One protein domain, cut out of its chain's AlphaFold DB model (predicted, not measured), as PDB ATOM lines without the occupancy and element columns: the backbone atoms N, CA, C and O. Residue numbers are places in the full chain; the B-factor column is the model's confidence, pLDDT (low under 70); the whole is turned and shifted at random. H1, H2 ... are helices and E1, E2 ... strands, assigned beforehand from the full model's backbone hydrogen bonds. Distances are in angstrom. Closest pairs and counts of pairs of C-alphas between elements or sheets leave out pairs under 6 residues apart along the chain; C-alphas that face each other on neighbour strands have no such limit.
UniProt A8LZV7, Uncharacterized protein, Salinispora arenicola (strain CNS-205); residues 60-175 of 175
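What this domain is: This is residues 60 to 175 of the 175 residues of an uncharacterized protein of Salinispora arenicola (strain CNS-205) (UniProt A8LZV7). The model is one twisted sheet of six antiparallel strands, with the helix H2 packed over one face of it. A long excursion between E3 and E4 runs out to the small helix H3, far from the mean of the C-alphas, and returns to the sheet, while the short helix H1 only grazes the sheet. The printed part has 116 residues with three named helices and six named strands, in the order H1 E1 E2 H2 E3 H3 E4 E5 E6; across the sheet the order is E1 E2 E6 E5 E4 E3. The class is mixed, helices and strands, and the whole is compact, with a radius of gyration of the C-alphas of 13.3 A and spans of 38 by 31 by 30 A.

How they stand to each other: Start at H1, residues 60 to 65, which only grazes the sheet with its residues 62 to 65. Next look at E1, residues 78 to 82, and E2, residues 86 to 94, an antiparallel hairpin with N 79 and O 90 2.8 A apart. H2, residues 95 to 104, is on one face of the sheet, an arrangement of two layers, helix over sheet. Its closest C-alphas to E6, residues 165 to 174, are those of Ser 95 and Glu 165, 5.1 A apart. E3, residues 107 to 109, is an edge strand, antiparallel to E4, residues 139 to 145, with N 108 and O 144 2.8 A apart. Between them H3, residues 124 to 130, only grazes the sheet with residue 130, and residues 114 to 115 make a short antiparallel pairing with residues 139 to 140 of E4. E4, E5, residues 153 to 160, and E6 form a meander, each strand the antiparallel neighbour of the one before; find N 143 and O 157 at 2.7 A, and N 158 and O 169 at 2.8 A. E6 is also antiparallel to E2, with N 87 and O 172 2.8 A apart. H1, H2 and H3 have every O i to N i+4 pair within hydrogen-bond range.

Where its parts are: Find C-alpha 60 at (-18.642, -63.837, 38.209), where H1 begins; it is 8.7 A long. E1 runs 13.2 A, E2 25.7 A, H2 14.3 A and E3 6.5 A. H3 measures 10.0 A, E4 20.2 A and E5 23.5 A. E6 runs 29.8 A, from C-alpha 165 at (-7.344, -82.309, 46.480) to C-alpha 174 at (-30.733, -73.026, 30.545).

The domain as a whole: The two C-alphas farthest apart are those of Asp 137 and Lys 150, at 38.7 A. The printed part has no cut, and the long links are H1 to E1 and E3 to H3. Confidence is low, with pLDDT under 70, at residues 147 to 151.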
ATOM      1  N   GLU A  60     -17.622 -64.058  37.186       88.44
ATOM      2  CA  GLU A  60     -18.642 -63.837  38.209       88.44
ATOM      3  C   GLU A  60     -20.002 -63.548  37.557       88.44
ATOM      4  O   GLU A  60     -21.022 -64.081  37.995       88.44
ATOM      5  N   ALA A  61     -20.017 -62.769  36.467       89.38
ATOM      6  CA  ALA A  61     -21.221 -62.516  35.681       89.38
ATOM      7  C   ALA A  61     -21.721 -63.789  34.977       89.38
ATOM      8  O   ALA A  61     -22.916 -64.065  35.023       89.38
ATOM      9  N   VAL A  62     -20.816 -64.596  34.408       90.56
ATOM     10  CA  VAL A  62     -21.158 -65.906  33.826       90.56
ATOM     11  C   VAL A  62     -21.791 -66.809  34.882       90.56
ATOM     12  O   VAL A  62     -22.875 -67.325  34.672       90.56
ATOM     13  N   PHE A  63     -21.166 -66.983  36.047       92.06
ATOM     14  CA  PHE A  63     -21.718 -67.835  37.104       92.06
ATOM     15  C   PHE A  63     -23.076 -67.326  37.593       92.06
ATOM     16  O   PHE A  63     -23.986 -68.128  37.787       92.06
ATOM     17  N   THR A  64     -23.239 -66.006  37.714       91.69
ATOM     18  CA  THR A  64     -24.515 -65.386  38.093       91.69
ATOM     19  C   THR A  64     -25.623 -65.673  37.074       91.69
ATOM     20  O   THR A  64     -26.745 -65.953  37.486       91.69
ATOM     21  N   ASP A  65     -25.324 -65.660  35.769       90.62
ATOM     22  CA  ASP A  65     -26.294 -65.996  34.711       90.62
ATOM     23  C   ASP A  65     -26.833 -67.430  34.848       90.62
ATOM     24  O   ASP A  65     -28.014 -67.682  34.625       90.62
ATOM     25  N   PHE A  66     -25.993 -68.354  35.320       91.88
ATOM     26  CA  PHE A  66     -26.370 -69.744  35.597       91.88
ATOM     27  C   PHE A  66     -26.842 -69.974  37.047       91.88
ATOM     28  O   PHE A  66     -26.931 -71.121  37.490       91.88
ATOM     29  N   ASP A  67     -27.142 -68.916  37.811       91.44
ATOM     30  CA  ASP A  67     -27.550 -69.002  39.224       91.44
ATOM     31  C   ASP A  67     -26.544 -69.809  40.078       91.44
ATOM     32  O   ASP A  67     -26.907 -70.573  40.975       91.44
ATOM     33  N   LEU A  68     -25.250 -69.695  39.768       92.00
ATOM     34  CA  LEU A  68     -24.156 -70.343  40.486       92.00
ATOM     35  C   LEU A  68     -23.369 -69.330  41.320       92.00
ATOM     36  O   LEU A  68     -23.126 -68.195  40.917       92.00
ATOM     37  N   VAL A  69     -22.896 -69.778  42.480       92.50
ATOM     38  CA  VAL A  69     -21.941 -69.039  43.306       92.50
ATOM     39  C   VAL A  69     -20.539 -69.251  42.745       92.50
ATOM     40  O   VAL A  69     -20.113 -70.391  42.546       92.50
ATOM     41  N   PHE A  70     -19.818 -68.155  42.509       90.56
ATOM     42  CA  PHE A  70     -18.447 -68.183  42.009       90.56
ATOM     43  C   PHE A  70     -17.470 -68.790  43.048       90.56
ATOM     44  O   PHE A  70     -17.510 -68.404  44.217       90.56
ATOM     45  N   PRO A  71     -16.588 -69.738  42.673       86.38
ATOM     46  CA  PRO A  71     -15.706 -70.424  43.615       86.38
ATOM     47  C   PRO A  71     -14.404 -69.643  43.876       86.38
ATOM     48  O   PRO A  71     -13.388 -69.839  43.202       86.38
ATOM     49  N   GLU A  72     -14.409 -68.782  44.896       82.31
ATOM     50  CA  GLU A  72     -13.246 -67.951  45.261       82.31
ATOM     51  C   GLU A  72     -12.042 -68.766  45.773       82.31
ATOM     52  O   GLU A  72     -10.894 -68.397  45.538       82.31
ATOM     53  N   CYS A  73     -12.282 -69.920  46.402       82.94
ATOM     54  CA  CYS A  73     -11.258 -70.746  47.059       82.94
ATOM     55  C   CYS A  73     -10.414 -71.625  46.110       82.94
ATOM     56  O   CYS A  73      -9.764 -72.576  46.538       82.94
ATOM     57  N   THR A  74     -10.436 -71.353  44.803       83.69
ATOM     58  CA  THR A  74      -9.813 -72.229  43.794       83.69
ATOM     59  C   THR A  74      -8.353 -71.907  43.501       83.69
ATOM     60  O   THR A  74      -7.732 -72.619  42.713       83.69
ATOM     61  N   ASP A  75      -7.792 -70.853  44.099       80.88
ATOM     62  CA  ASP A  75      -6.414 -70.388  43.873       80.88
ATOM     63  C   ASP A  75      -6.054 -70.265  42.377       80.88
ATOM     64  O   ASP A  75      -4.956 -70.613  41.943       80.88
ATOM     65  N   GLY A  76      -7.016 -69.846  41.545       79.44
ATOM     66  CA  GLY A  76      -6.829 -69.720  40.092       79.44
ATOM     67  C   GLY A  76      -6.833 -71.044  39.315       79.44
ATOM     68  O   GLY A  76      -6.580 -71.055  38.113       79.44
ATOM     69  N   ARG A  77      -7.156 -72.171  39.957       88.12
ATOM     70  CA  ARG A  77      -7.219 -73.511  39.338       88.12
ATOM     71  C   ARG A  77      -8.621 -73.908  38.883       88.12
ATOM     72  O   ARG A  77      -8.903 -75.083  38.637       88.12
ATOM     73  N   MET A  78      -9.500 -72.923  38.754       91.31
ATOM     74  CA  MET A  78     -10.760 -73.058  38.038       91.31
ATOM     75  C   MET A  78     -10.539 -72.753  36.555       91.31
ATOM     76  O   MET A  78      -9.860 -71.790  36.206       91.31
ATOM     77  N   ARG A  79     -11.168 -73.541  35.684       92.25
ATOM     78  CA  ARG A  79     -11.360 -73.211  34.273       92.25
ATOM     79  C   ARG A  79     -12.801 -73.410  33.845       92.25
ATOM     80  O   ARG A  79     -13.467 -74.297  34.370       92.25
ATOM     81  N   TYR A  80     -13.273 -72.642  32.873       92.44
ATOM     82  CA  TYR A  80     -14.657 -72.723  32.413       92.44
ATOM     83  C   TYR A  80     -14.796 -72.515  30.903       92.44
ATOM     84  O   TYR A  80     -13.932 -71.933  30.260       92.44
ATOM     85  N   TRP A  81     -15.890 -72.999  30.330       93.06
ATOM     86  CA  TRP A  81     -16.368 -72.624  29.006       93.06
ATOM     87  C   TRP A  81     -17.828 -72.213  29.144       93.06
ATOM     88  O   TRP A  81     -18.615 -72.969  29.710       93.06
ATOM     89  N   SER A  82     -18.182 -71.048  28.617       91.56
ATOM     90  CA  SER A  82     -19.561 -70.573  28.539       91.56
ATOM     91  C   SER A  82     -19.972 -70.438  27.081       91.56
ATOM     92  O   SER A  82     -19.262 -69.814  26.294       91.56
ATOM     93  N   GLY A  83     -21.115 -71.015  26.735       89.25
ATOM     94  CA  GLY A  83     -21.844 -70.755  25.501       89.25
ATOM     95  C   GLY A  83     -23.070 -69.884  25.765       89.25
ATOM     96  O   GLY A  83     -23.201 -69.286  26.830       89.25
ATOM     97  N   SER A  84     -23.991 -69.841  24.800       86.50
ATOM     98  CA  SER A  84     -25.240 -69.076  24.921       86.50
ATOM     99  C   SER A  84     -26.238 -69.670  25.917       86.50
ATOM    100  O   SER A  84     -27.064 -68.934  26.436       86.50
ATOM    101  N   LEU A  85     -26.204 -70.989  26.133       90.69
ATOM    102  CA  LEU A  85     -27.149 -71.703  27.005       90.69
ATOM    103  C   LEU A  85     -26.475 -72.698  27.946       90.69
ATOM    104  O   LEU A  85     -27.161 -73.308  28.750       90.69
ATOM    105  N   GLU A  86     -25.164 -72.904  27.837       92.44
ATOM    106  CA  GLU A  86     -24.450 -73.951  28.568       92.44
ATOM    107  C   GLU A  86     -23.192 -73.383  29.221       92.44
ATOM    108  O   GLU A  86     -22.468 -72.588  28.618       92.44
ATOM    109  N   LEU A  87     -22.894 -73.867  30.420       93.25
ATOM    110  CA  LEU A  87     -21.698 -73.564  31.185       93.25
ATOM    111  C   LEU A  87     -21.045 -74.866  31.638       93.25
ATOM    112  O   LEU A  87     -21.642 -75.673  32.349       93.25
ATOM    113  N   TYR A  88     -19.783 -75.041  31.265       93.44
ATOM    114  CA  TYR A  88     -18.936 -76.143  31.696       93.44
ATOM    115  C   TYR A  88     -17.829 -75.589  32.592       93.44
ATOM    116  O   TYR A  88     -17.086 -74.709  32.174       93.44
ATOM    117  N   VAL A  89     -17.680 -76.108  33.810       93.94
ATOM    118  CA  VAL A  89     -16.648 -75.678  34.769       93.94
ATOM    119  C   VAL A  89     -15.816 -76.867  35.234       93.94
ATOM    120  O   VAL A  89     -16.351 -77.917  35.571       93.94
ATOM    121  N   ARG A  90     -14.500 -76.687  35.310       93.75
ATOM    122  CA  ARG A  90     -13.581 -77.572  36.024       93.75
ATOM    123  C   ARG A  90     -12.948 -76.808  37.171       93.75
ATOM    124  O   ARG A  90     -12.315 -75.780  36.951       93.75
ATOM    125  N   ILE A  91     -13.060 -77.352  38.371       93.94
ATOM    126  CA  ILE A  91     -12.373 -76.880  39.568       93.94
ATOM    127  C   ILE A  91     -11.383 -77.959  39.984       93.94
ATOM    128  O   ILE A  91     -11.757 -79.126  40.057       93.94
ATOM    129  N   THR A  92     -10.142 -77.583  40.278       92.19
ATOM    130  CA  THR A  92      -9.195 -78.439  41.000       92.19
ATOM    131  C   THR A  92      -8.742 -77.687  42.244       92.19
ATOM    132  O   THR A  92      -8.039 -76.688  42.134       92.19
ATOM    133  N   ALA A  93      -9.189 -78.125  43.418       93.31
ATOM    134  CA  ALA A  93      -9.014 -77.390  44.668       93.31
ATOM    135  C   ALA A  93      -8.934 -78.342  45.875       93.31
ATOM    136  O   ALA A  93      -9.244 -79.533  45.734       93.31
ATOM    137  N   PRO A  94      -8.525 -77.849  47.059       93.50
ATOM    138  CA  PRO A  94      -8.610 -78.614  48.297       93.50
ATOM    139  C   PRO A  94     -10.026 -79.155  48.537       93.50
ATOM    140  O   PRO A  94     -11.016 -78.555  48.107       93.50
ATOM    141  N   SER A  95     -10.130 -80.316  49.186       92.44
ATOM    142  CA  SER A  95     -11.413 -81.021  49.345       92.44
ATOM    143  C   SER A  95     -12.488 -80.177  50.035       92.44
ATOM    144  O   SER A  95     -13.640 -80.204  49.614       92.44
ATOM    145  N   ASP A  96     -12.100 -79.390  51.038       92.38
ATOM    146  CA  ASP A  96     -12.961 -78.457  51.767       92.38
ATOM    147  C   ASP A  96     -13.501 -77.334  50.873       92.38
ATOM    148  O   ASP A  96     -14.678 -76.995  50.965       92.38
ATOM    149  N   CYS A  97     -12.686 -76.802  49.959       93.00
ATOM    150  CA  CYS A  97     -13.147 -75.830  48.967       93.00
ATOM    151  C   CYS A  97     -14.195 -76.439  48.023       93.00
ATOM    152  O   CYS A  97     -15.220 -75.821  47.727       93.00
ATOM    153  N   VAL A  98     -13.967 -77.672  47.562       94.00
ATOM    154  CA  VAL A  98     -14.931 -78.375  46.701       94.00
ATOM    155  C   VAL A  98     -16.241 -78.641  47.446       94.00
ATOM    156  O   VAL A  98     -17.312 -78.446  46.871       94.00
ATOM    157  N   ASP A  99     -16.175 -79.023  48.721       92.94
ATOM    158  CA  ASP A  99     -17.363 -79.246  49.548       92.94
ATOM    159  C   ASP A  99     -18.146 -77.945  49.792       92.94
ATOM    160  O   ASP A  99     -19.367 -77.930  49.619       92.94
ATOM    161  N   GLN A 100     -17.461 -76.831  50.074       93.38
ATOM    162  CA  GLN A 100     -18.089 -75.506  50.179       93.38
ATOM    163  C   GLN A 100     -18.773 -75.093  48.872       93.38
ATOM    164  O   GLN A 100     -19.889 -74.576  48.892       93.38
ATOM    165  N   PHE A 101     -18.142 -75.348  47.722       93.38
ATOM    166  CA  PHE A 101     -18.739 -75.052  46.421       93.38
ATOM    167  C   PHE A 101     -20.007 -75.878  46.163       93.38
ATOM    168  O   PHE A 101     -21.006 -75.336  45.681       93.38
ATOM    169  N   ILE A 102     -19.982 -77.174  46.494       93.31
ATOM    170  CA  ILE A 102     -21.138 -78.080  46.404       93.31
ATOM    171  C   ILE A 102     -22.286 -77.566  47.279       93.31
ATOM    172  O   ILE A 102     -23.427 -77.495  46.814       93.31
ATOM    173  N   GLU A 103     -21.988 -77.173  48.519       92.94
ATOM    174  CA  GLU A 103     -22.972 -76.661  49.474       92.94
ATOM    175  C   GLU A 103     -23.573 -75.325  49.023       92.94
ATOM    176  O   GLU A 103     -24.798 -75.209  48.914       92.94
ATOM    177  N   ALA A 104     -22.730 -74.344  48.684       92.19
ATOM    178  CA  ALA A 104     -23.153 -73.013  48.249       92.19
ATOM    179  C   ALA A 104     -24.066 -73.074  47.015       92.19
ATOM    180  O   ALA A 104     -25.029 -72.312  46.901       92.19
ATOM    181  N   ASN A 105     -23.811 -74.032  46.119       91.94
ATOM    182  CA  ASN A 105     -24.598 -74.253  44.910       91.94
ATOM    183  C   ASN A 105     -25.746 -75.258  45.080       91.94
ATOM    184  O   ASN A 105     -26.417 -75.573  44.091       91.94
ATOM    185  N   ARG A 106     -26.005 -75.732  46.307       91.81
ATOM    186  CA  ARG A 106     -27.101 -76.654  46.658       91.81
ATOM    187  C   ARG A 106     -27.080 -77.946  45.836       91.81
ATOM    188  O   ARG A 106     -28.124 -78.482  45.459       91.81
ATOM    189  N   LEU A 107     -25.884 -78.442  45.539       92.12
ATOM    190  CA  LEU A 107     -25.685 -79.660  44.768       92.12
ATOM    191  C   LEU A 107     -25.850 -80.873  45.691       92.12
ATOM    192  O   LEU A 107     -25.052 -81.104  46.596       92.12
ATOM    193  N   LYS A 108     -26.897 -81.667  45.472       91.94
ATOM    194  CA  LYS A 108     -27.135 -82.893  46.236       91.94
ATOM    195  C   LYS A 108     -26.332 -84.037  45.653       91.94
ATOM    196  O   LYS A 108     -26.380 -84.284  44.450       91.94
ATOM    197  N   SER A 109     -25.615 -84.744  46.520       91.62
ATOM    198  CA  SER A 109     -24.914 -85.969  46.146       91.62
ATOM    199  C   SER A 109     -25.910 -87.030  45.694       91.62
ATOM    200  O   SER A 109     -26.919 -87.268  46.354       91.62
ATOM    201  N   GLY A 110     -25.582 -87.724  44.611       83.00
ATOM    202  CA  GLY A 110     -26.188 -89.005  44.292       83.00
ATOM    203  C   GLY A 110     -25.808 -90.056  45.335       83.00
ATOM    204  O   GLY A 110     -24.794 -89.940  46.026       83.00
ATOM    205  N   GLU A 111     -26.615 -91.110  45.427       75.00
ATOM    206  CA  GLU A 111     -26.487 -92.144  46.463       75.00
ATOM    207  C   GLU A 111     -25.222 -93.007  46.330       75.00
ATOM    208  O   GLU A 111     -24.844 -93.707  47.270       75.00
ATOM    209  N   ARG A 112     -24.555 -92.999  45.165       80.94
ATOM    210  CA  ARG A 112     -23.453 -93.926  44.884       80.94
ATOM    211  C   ARG A 112     -22.299 -93.281  44.130       80.94
ATOM    212  O   ARG A 112     -22.473 -92.764  43.028       80.94
ATOM    213  N   ALA A 113     -21.099 -93.419  44.691       86.25
ATOM    214  CA  ALA A 113     -19.857 -93.170  43.973       86.25
ATOM    215  C   ALA A 113     -19.583 -94.308  42.976       86.25
ATOM    216  O   ALA A 113     -19.683 -95.491  43.317       86.25
ATOM    217  N   MET A 114     -19.212 -93.960  41.748       86.75
ATOM    218  CA  MET A 114     -18.834 -94.910  40.703       86.75
ATOM    219  C   MET A 114     -17.316 -95.021  40.635       86.75
ATOM    220  O   MET A 114     -16.623 -94.011  40.709       86.75
ATOM    221  N   ARG A 115     -16.792 -96.241  40.483       89.38
ATOM    222  CA  ARG A 115     -15.367 -96.450  40.187       89.38
ATOM    223  C   ARG A 115     -15.139 -96.442  38.686       89.38
ATOM    224  O   ARG A 115     -15.963 -96.991  37.956       89.38
ATOM    225  N   GLY A 116     -13.987 -95.940  38.267       86.19
ATOM    226  CA  GLY A 116     -13.565 -96.009  36.875       86.19
ATOM    227  C   GLY A 116     -13.889 -94.747  36.081       86.19
ATOM    228  O   GLY A 116     -14.375 -93.761  36.642       86.19
ATOM    229  N   PRO A 117     -13.607 -94.766  34.769       86.19
ATOM    230  CA  PRO A 117     -13.814 -93.603  33.929       86.19
ATOM    231  C   PRO A 117     -15.305 -93.265  33.830       86.19
ATOM    232  O   PRO A 117     -16.167 -94.144  33.791       86.19
ATOM    233  N   VAL A 118     -15.603 -91.973  33.752       88.06
ATOM    234  CA  VAL A 118     -16.956 -91.435  33.634       88.06
ATOM    235  C   VAL A 118     -17.019 -90.438  32.484       88.06
ATOM    236  O   VAL A 118     -16.063 -89.720  32.199       88.06
ATOM    237  N   ILE A 119     -18.166 -90.384  31.815       86.38
ATOM    238  CA  ILE A 119     -18.417 -89.402  30.759       86.38
ATOM    239  C   ILE A 119     -18.722 -88.062  31.436       86.38
ATOM    240  O   ILE A 119     -19.774 -87.917  32.056       86.38
ATOM    241  N   LEU A 120     -17.786 -87.114  31.347       84.94
ATOM    242  CA  LEU A 120     -17.897 -85.784  31.968       84.94
ATOM    243  C   LEU A 120     -18.593 -84.754  31.062       84.94
ATOM    244  O   LEU A 120     -19.186 -83.801  31.554       84.94
ATOM    245  N   ILE A 121     -18.539 -84.956  29.745       83.06
ATOM    246  CA  ILE A 121     -19.190 -84.127  28.723       83.06
ATOM    247  C   ILE A 121     -19.626 -85.022  27.559       83.06
ATOM    248  O   ILE A 121     -18.947 -85.999  27.239       83.06
ATOM    249  N   ASN A 122     -20.737 -84.689  26.896       78.19
ATOM    250  CA  ASN A 122     -21.325 -85.496  25.816       78.19
ATOM    251  C   ASN A 122     -20.572 -85.384  24.466       78.19
ATOM    252  O   ASN A 122     -21.145 -85.550  23.393       78.19
ATOM    253  N   SER A 123     -19.278 -85.058  24.500       77.88
ATOM    254  CA  SER A 123     -18.414 -84.963  23.322       77.88
ATOM    255  C   SER A 123     -16.977 -85.312  23.692       77.88
ATOM    256  O   SER A 123     -16.305 -84.562  24.401       77.88
ATOM    257  N   ALA A 124     -16.480 -86.439  23.178       77.56
ATOM    258  CA  ALA A 124     -15.100 -86.870  23.406       77.56
ATOM    259  C   ALA A 124     -14.072 -85.852  22.873       77.56
ATOM    260  O   ALA A 124     -13.024 -85.660  23.485       77.56
ATOM    261  N   GLY A 125     -14.395 -85.160  21.773       81.56
ATOM    262  CA  GLY A 125     -13.550 -84.103  21.213       81.56
ATOM    263  C   GLY A 125     -13.412 -82.913  22.164       81.56
ATOM    264  O   GLY A 125     -12.296 -82.501  22.465       81.56
ATOM    265  N   ARG A 126     -14.532 -82.429  22.718       81.12
ATOM    266  CA  ARG A 126     -14.511 -81.350  23.721       81.12
ATOM    267  C   ARG A 126     -13.838 -81.780  25.020       81.12
ATOM    268  O   ARG A 126     -13.089 -81.003  25.601       81.12
ATOM    269  N   ALA A 127     -14.061 -83.020  25.461       83.81
ATOM    270  CA  ALA A 127     -13.378 -83.558  26.635       83.81
ATOM    271  C   ALA A 127     -11.854 -83.513  26.459       83.81
ATOM    272  O   ALA A 127     -11.136 -83.131  27.381       83.81
ATOM    273  N   ALA A 128     -11.359 -83.875  25.271       84.88
ATOM    274  CA  ALA A 128      -9.939 -83.814  24.956       84.88
ATOM    275  C   ALA A 128      -9.420 -82.370  24.896       84.88
ATOM    276  O   ALA A 128      -8.392 -82.080  25.502       84.88
ATOM    277  N   GLU A 129     -10.144 -81.471  24.223       83.19
ATOM    278  CA  GLU A 129      -9.800 -80.047  24.117       83.19
ATOM    279  C   GLU A 129      -9.678 -79.378  25.492       83.19
ATOM    280  O   GLU A 129      -8.726 -78.644  25.753       83.19
ATOM    281  N   PHE A 130     -10.612 -79.665  26.398       85.12
ATOM    282  CA  PHE A 130     -10.633 -79.061  27.729       85.12
ATOM    283  C   PHE A 130      -9.736 -79.793  28.737       85.12
ATOM    284  O   PHE A 130      -9.531 -79.307  29.852       85.12
ATOM    285  N   GLY A 131      -9.178 -80.951  28.373       84.94
ATOM    286  CA  GLY A 131      -8.392 -81.783  29.286       84.94
ATOM    287  C   GLY A 131      -9.238 -82.395  30.410       84.94
ATOM    288  O   GLY A 131      -8.810 -82.445  31.563       84.94
ATOM    289  N   TRP A 132     -10.477 -82.784  30.100       88.88
ATOM    290  CA  TRP A 132     -11.454 -83.367  31.027       88.88
ATOM    291  C   TRP A 132     -11.504 -84.888  30.894       88.88
ATOM    292  O   TRP A 132     -12.568 -85.494  30.773       88.88
ATOM    293  N   GLN A 133     -10.345 -85.533  30.870       86.12
ATOM    294  CA  GLN A 133     -10.281 -86.985  30.917       86.12
ATOM    295  C   GLN A 133     -10.441 -87.461  32.368       86.12
ATOM    296  O   GLN A 133      -9.720 -87.025  33.265       86.12
ATOM    297  N   SER A 134     -11.373 -88.382  32.604       86.69
ATOM    298  CA  SER A 134     -11.481 -89.103  33.877       86.69
ATOM    299  C   SER A 134     -10.476 -90.255  33.944       86.69
ATOM    300  O   SER A 134     -10.165 -90.865  32.920       86.69
ATOM    301  N   SER A 135     -10.037 -90.617  35.146       86.88
ATOM    302  CA  SER A 135      -9.136 -91.749  35.381       86.88
ATOM    303  C   SER A 135      -9.910 -93.026  35.719       86.88
ATOM    304  O   SER A 135     -10.950 -92.980  36.374       86.88
ATOM    305  N   ALA A 136      -9.369 -94.180  35.319       87.12
ATOM    306  CA  ALA A 136      -9.891 -95.483  35.725       87.12
ATOM    307  C   ALA A 136      -9.639 -95.811  37.210       87.12
ATOM    308  O   ALA A 136     -10.337 -96.646  37.783       87.12
ATOM    309  N   ASP A 137      -8.685 -95.128  37.840       88.81
ATOM    310  CA  ASP A 137      -8.235 -95.415  39.206       88.81
ATOM    311  C   ASP A 137      -8.960 -94.572  40.262       88.81
ATOM    312  O   ASP A 137      -8.766 -94.752  41.465       88.81
ATOM    313  N   ARG A 138      -9.795 -93.627  39.823       89.38
ATOM    314  CA  ARG A 138     -10.531 -92.708  40.693       89.38
ATOM    315  C   ARG A 138     -11.958 -93.191  40.916       89.38
ATOM    316  O   ARG A 138     -12.519 -93.934  40.102       89.38
ATOM    317  N   LYS A 139     -12.559 -92.762  42.029       93.06
ATOM    318  CA  LYS A 139     -14.012 -92.830  42.181       93.06
ATOM    319  C   LYS A 139     -14.598 -91.448  42.010       93.06
ATOM    320  O   LYS A 139     -13.976 -90.449  42.348       93.06
ATOM    321  N   TYR A 140     -15.814 -91.427  41.496       93.62
ATOM    322  CA  TYR A 140     -16.524 -90.215  41.152       93.62
ATOM    323  C   TYR A 140     -17.910 -90.231  41.768       93.62
ATOM    324  O   TYR A 140     -18.667 -91.191  41.602       93.62
ATOM    325  N   THR A 141     -18.256 -89.144  42.438       94.44
ATOM    326  CA  THR A 141     -19.595 -88.895  42.961       94.44
ATOM    327  C   THR A 141     -20.287 -87.900  42.045       94.44
ATOM    328  O   THR A 141     -19.728 -86.853  41.718       94.44
ATOM    329  N   ARG A 142     -21.499 -88.240  41.602       93.81
ATOM    330  CA  ARG A 142     -22.356 -87.312  40.860       93.81
ATOM    331  C   ARG A 142     -23.153 -86.462  41.829       93.81
ATOM    332  O   ARG A 142     -23.576 -86.953  42.869       93.81
ATOM    333  N   TYR A 143     -23.412 -85.233  41.430       94.25
ATOM    334  CA  TYR A 143     -24.243 -84.290  42.142       94.25
ATOM    335  C   TYR A 143     -25.234 -83.660  41.171       94.25
ATOM    336  O   TYR A 143     -24.915 -83.460  39.997       94.25
ATOM    337  N   ARG A 144     -26.421 -83.323  41.660       92.88
ATOM    338  CA  ARG A 144     -27.417 -82.562  40.904       92.88
ATOM    339  C   ARG A 144     -28.018 -81.500  41.807       92.88
ATOM    340  O   ARG A 144     -28.237 -81.752  42.990       92.88
ATOM    341  N   ARG A 145     -28.268 -80.314  41.265       90.25
ATOM    342  CA  ARG A 145     -29.056 -79.304  41.970       90.25
ATOM    343  C   ARG A 145     -30.500 -79.799  42.082       90.25
ATOM    344  O   ARG A 145     -31.062 -80.271  41.096       90.25
ATOM    345  N   GLU A 146     -31.076 -79.730  43.280       75.88
ATOM    346  CA  GLU A 146     -32.511 -79.984  43.454       75.88
ATOM    347  C   GLU A 146     -33.310 -78.937  42.679       75.88
ATOM    348  O   GLU A 146     -32.993 -77.748  42.710       75.88
ATOM    349  N   GLU A 147     -34.330 -79.402  41.966       65.62
ATOM    350  CA  GLU A 147     -35.180 -78.593  41.104       65.62
ATOM    351  C   GLU A 147     -35.868 -77.498  41.933       65.62
ATOM    352  O   GLU A 147     -36.840 -77.724  42.655       65.62
ATOM    353  N   THR A 148     -35.349 -76.275  41.864       59.28
ATOM    354  CA  THR A 148     -36.112 -75.114  42.301       59.28
ATOM    355  C   THR A 148     -37.046 -74.776  41.158       59.28
ATOM    356  O   THR A 148     -36.590 -74.252  40.151       59.28
ATOM    357  N   TRP A 149     -38.344 -75.017  41.323       54.16
ATOM    358  CA  TRP A 149     -39.444 -74.669  40.403       54.16
ATOM    359  C   TRP A 149     -39.455 -73.216  39.862       54.16
ATOM    360  O   TRP A 149     -40.344 -72.844  39.103       54.16
ATOM    361  N   LYS A 150     -38.500 -72.375  40.280       58.06
ATOM    362  CA  LYS A 150     -38.276 -70.992  39.847       58.06
ATOM    363  C   LYS A 150     -37.018 -70.775  38.995       58.06
ATOM    364  O   LYS A 150     -36.851 -69.663  38.514       58.06
ATOM    365  N   SER A 151     -36.128 -71.759  38.862       68.62
ATOM    366  CA  SER A 151     -34.897 -71.625  38.079       68.62
ATOM    367  C   SER A 151     -35.065 -72.342  36.748       68.62
ATOM    368  O   SER A 151     -35.416 -73.518  36.714       68.62
ATOM    369  N   ASN A 152     -34.813 -71.623  35.658       84.88
ATOM    370  CA  ASN A 152     -34.695 -72.166  34.309       84.88
ATOM    371  C   ASN A 152     -33.312 -72.792  34.060       84.88
ATOM    372  O   ASN A 152     -33.011 -73.126  32.923       84.88
ATOM    373  N   VAL A 153     -32.477 -72.939  35.096       89.81
ATOM    374  CA  VAL A 153     -31.137 -73.518  34.998       89.81
ATOM    375  C   VAL A 153     -31.102 -74.890  35.656       89.81
ATOM    376  O   VAL A 153     -31.345 -75.044  36.855       89.81
ATOM    377  N   GLU A 154     -30.709 -75.895  34.884       92.06
ATOM    378  CA  GLU A 154     -30.317 -77.189  35.419       92.06
ATOM    379  C   GLU A 154     -28.818 -77.222  35.709       92.06
ATOM    380  O   GLU A 154     -28.012 -76.576  35.043       92.06
ATOM    381  N   THR A 155     -28.415 -77.979  36.730       93.25
ATOM    382  CA  THR A 155     -27.002 -78.122  37.091       93.25
ATOM    383  C   THR A 155     -26.700 -79.527  37.582       93.25
ATOM    384  O   THR A 155     -27.366 -80.062  38.473       93.25
ATOM    385  N   GLN A 156     -25.635 -80.100  37.037       93.75
ATOM    386  CA  GLN A 156     -25.051 -81.369  37.455       93.75
ATOM    387  C   GLN A 156     -23.545 -81.211  37.595       93.75
ATOM    388  O   GLN A 156     -22.900 -80.479  36.849       93.75
ATOM    389  N   ALA A 157     -22.976 -81.937  38.547       94.56
ATOM    390  CA  ALA A 157     -21.542 -82.004  38.729       94.56
ATOM    391  C   ALA A 157     -21.085 -83.439  38.964       94.56
ATOM    392  O   ALA A 157     -21.847 -84.310  39.377       94.56
ATOM    393  N   THR A 158     -19.817 -83.697  38.700       94.81
ATOM    394  CA  THR A 158     -19.130 -84.935  39.033       94.81
ATOM    395  C   THR A 158     -17.816 -84.566  39.695       94.81
ATOM    396  O   THR A 158     -17.005 -83.874  39.087       94.81
ATOM    397  N   ALA A 159     -17.603 -85.012  40.929       94.31
ATOM    398  CA  ALA A 159     -16.361 -84.769  41.655       94.31
ATOM    399  C   ALA A 159     -15.645 -86.085  41.945       94.31
ATOM    400  O   ALA A 159     -16.300 -87.078  42.273       94.31
ATOM    401  N   ASP A 160     -14.320 -86.097  41.831       92.94
ATOM    402  CA  ASP A 160     -13.531 -87.246  42.276       92.94
ATOM    403  C   ASP A 160     -13.482 -87.348  43.815       92.94
ATOM    404  O   ASP A 160     -13.822 -86.402  44.532       92.94
ATOM    405  N   ASP A 161     -13.114 -88.525  44.326       85.12
ATOM    406  CA  ASP A 161     -12.998 -88.838  45.756       85.12
ATOM    407  C   ASP A 161     -11.588 -88.607  46.331       85.12
ATOM    408  O   ASP A 161     -11.200 -89.250  47.310       85.12
ATOM    409  N   GLY A 162     -10.796 -87.713  45.727       83.12
ATOM    410  CA  GLY A 162      -9.488 -87.327  46.251       83.12
ATOM    411  C   GLY A 162      -9.554 -86.828  47.702       83.12
ATOM    412  O   GLY A 162     -10.482 -86.128  48.093       83.12
ATOM    413  N   ALA A 163      -8.572 -87.210  48.525       78.62
ATOM    414  CA  ALA A 163      -8.587 -86.893  49.956       78.62
ATOM    415  C   ALA A 163      -8.076 -85.475  50.267       78.62
ATOM    416  O   ALA A 163      -8.699 -84.757  51.044       78.62
ATOM    417  N   ALA A 164      -6.953 -85.071  49.666       85.56
ATOM    418  CA  ALA A 164      -6.345 -83.753  49.889       85.56
ATOM    419  C   ALA A 164      -6.795 -82.709  48.856       85.56
ATOM    420  O   ALA A 164      -7.000 -81.547  49.185       85.56
ATOM    421  N   GLU A 165      -6.952 -83.141  47.609       90.69
ATOM    422  CA  GLU A 165      -7.344 -82.309  46.480       90.69
ATOM    423  C   GLU A 165      -8.322 -83.094  45.618       90.69
ATOM    424  O   GLU A 165      -8.127 -84.296  45.394       90.69
ATOM    425  N   ARG A 166      -9.352 -82.399  45.138       92.06
ATOM    426  CA  ARG A 166     -10.425 -82.963  44.326       92.06
ATOM    427  C   ARG A 166     -10.583 -82.165  43.049       92.06
ATOM    428  O   ARG A 166     -10.487 -80.935  43.047       92.06
ATOM    429  N   SER A 167     -10.865 -82.868  41.960       92.62
ATOM    430  CA  SER A 167     -11.401 -82.252  40.753       92.62
ATOM    431  C   SER A 167     -12.918 -82.370  40.735       92.62
ATOM    432  O   SER A 167     -13.464 -83.460  40.910       92.62
ATOM    433  N   LEU A 168     -13.589 -81.251  40.483       94.44
ATOM    434  CA  LEU A 168     -15.022 -81.173  40.238       94.44
ATOM    435  C   LEU A 168     -15.259 -80.674  38.816       94.44
ATOM    436  O   LEU A 168     -14.709 -79.658  38.400       94.44
ATOM    437  N   PHE A 169     -16.097 -81.396  38.085       94.56
ATOM    438  CA  PHE A 169     -16.544 -81.068  36.738       94.56
ATOM    439  C   PHE A 169     -18.032 -80.756  36.799       94.56
ATOM    440  O   PHE A 169     -18.808 -81.604  37.229       94.56
ATOM    441  N   LEU A 170     -18.433 -79.559  36.399       94.88
ATOM    442  CA  LEU A 170     -19.810 -79.086  36.438       94.88
ATOM    443  C   LEU A 170     -20.295 -78.772  35.029       94.88
ATOM    444  O   LEU A 170     -19.548 -78.247  34.206       94.88
ATOM    445  N   HIS A 171     -21.561 -79.085  34.790       94.06
ATOM    446  CA  HIS A 171     -22.321 -78.669  33.629       94.06
ATOM    447  C   HIS A 171     -23.637 -78.044  34.103       94.06
ATOM    448  O   HIS A 171     -24.407 -78.690  34.821       94.06
ATOM    449  N   ALA A 172     -23.881 -76.800  33.702       93.88
ATOM    450  CA  ALA A 172     -25.147 -76.104  33.879       93.88
ATOM    451  C   ALA A 172     -25.707 -75.665  32.525       93.88
ATOM    452  O   ALA A 172     -24.934 -75.338  31.627       93.88
ATOM    453  N   TRP A 173     -27.029 -75.670  32.368       93.44
ATOM    454  CA  TRP A 173     -27.677 -75.200  31.144       93.44
ATOM    455  C   TRP A 173     -29.035 -74.575  31.420       93.44
ATOM    456  O   TRP A 173     -29.746 -74.997  32.333       93.44
ATOM    457  N   HIS A 174     -29.389 -73.589  30.602       90.94
ATOM    458  CA  HIS A 174     -30.733 -73.026  30.545       90.94
ATOM    459  C   HIS A 174     -31.676 -73.993  29.805       90.94
ATOM    460  O   HIS A 174     -31.291 -74.556  28.776       90.94
ATOM    461  N   GLN A 175     -32.883 -74.202  30.338       83.38
ATOM    462  CA  GLN A 175     -33.977 -74.948  29.696       83.38
ATOM    463  C   GLN A 175     -34.630 -74.172  28.548       83.38
ATOM    464  O   GLN A 175     -34.698 -72.923  28.625       83.38
TER     465      GLN A 175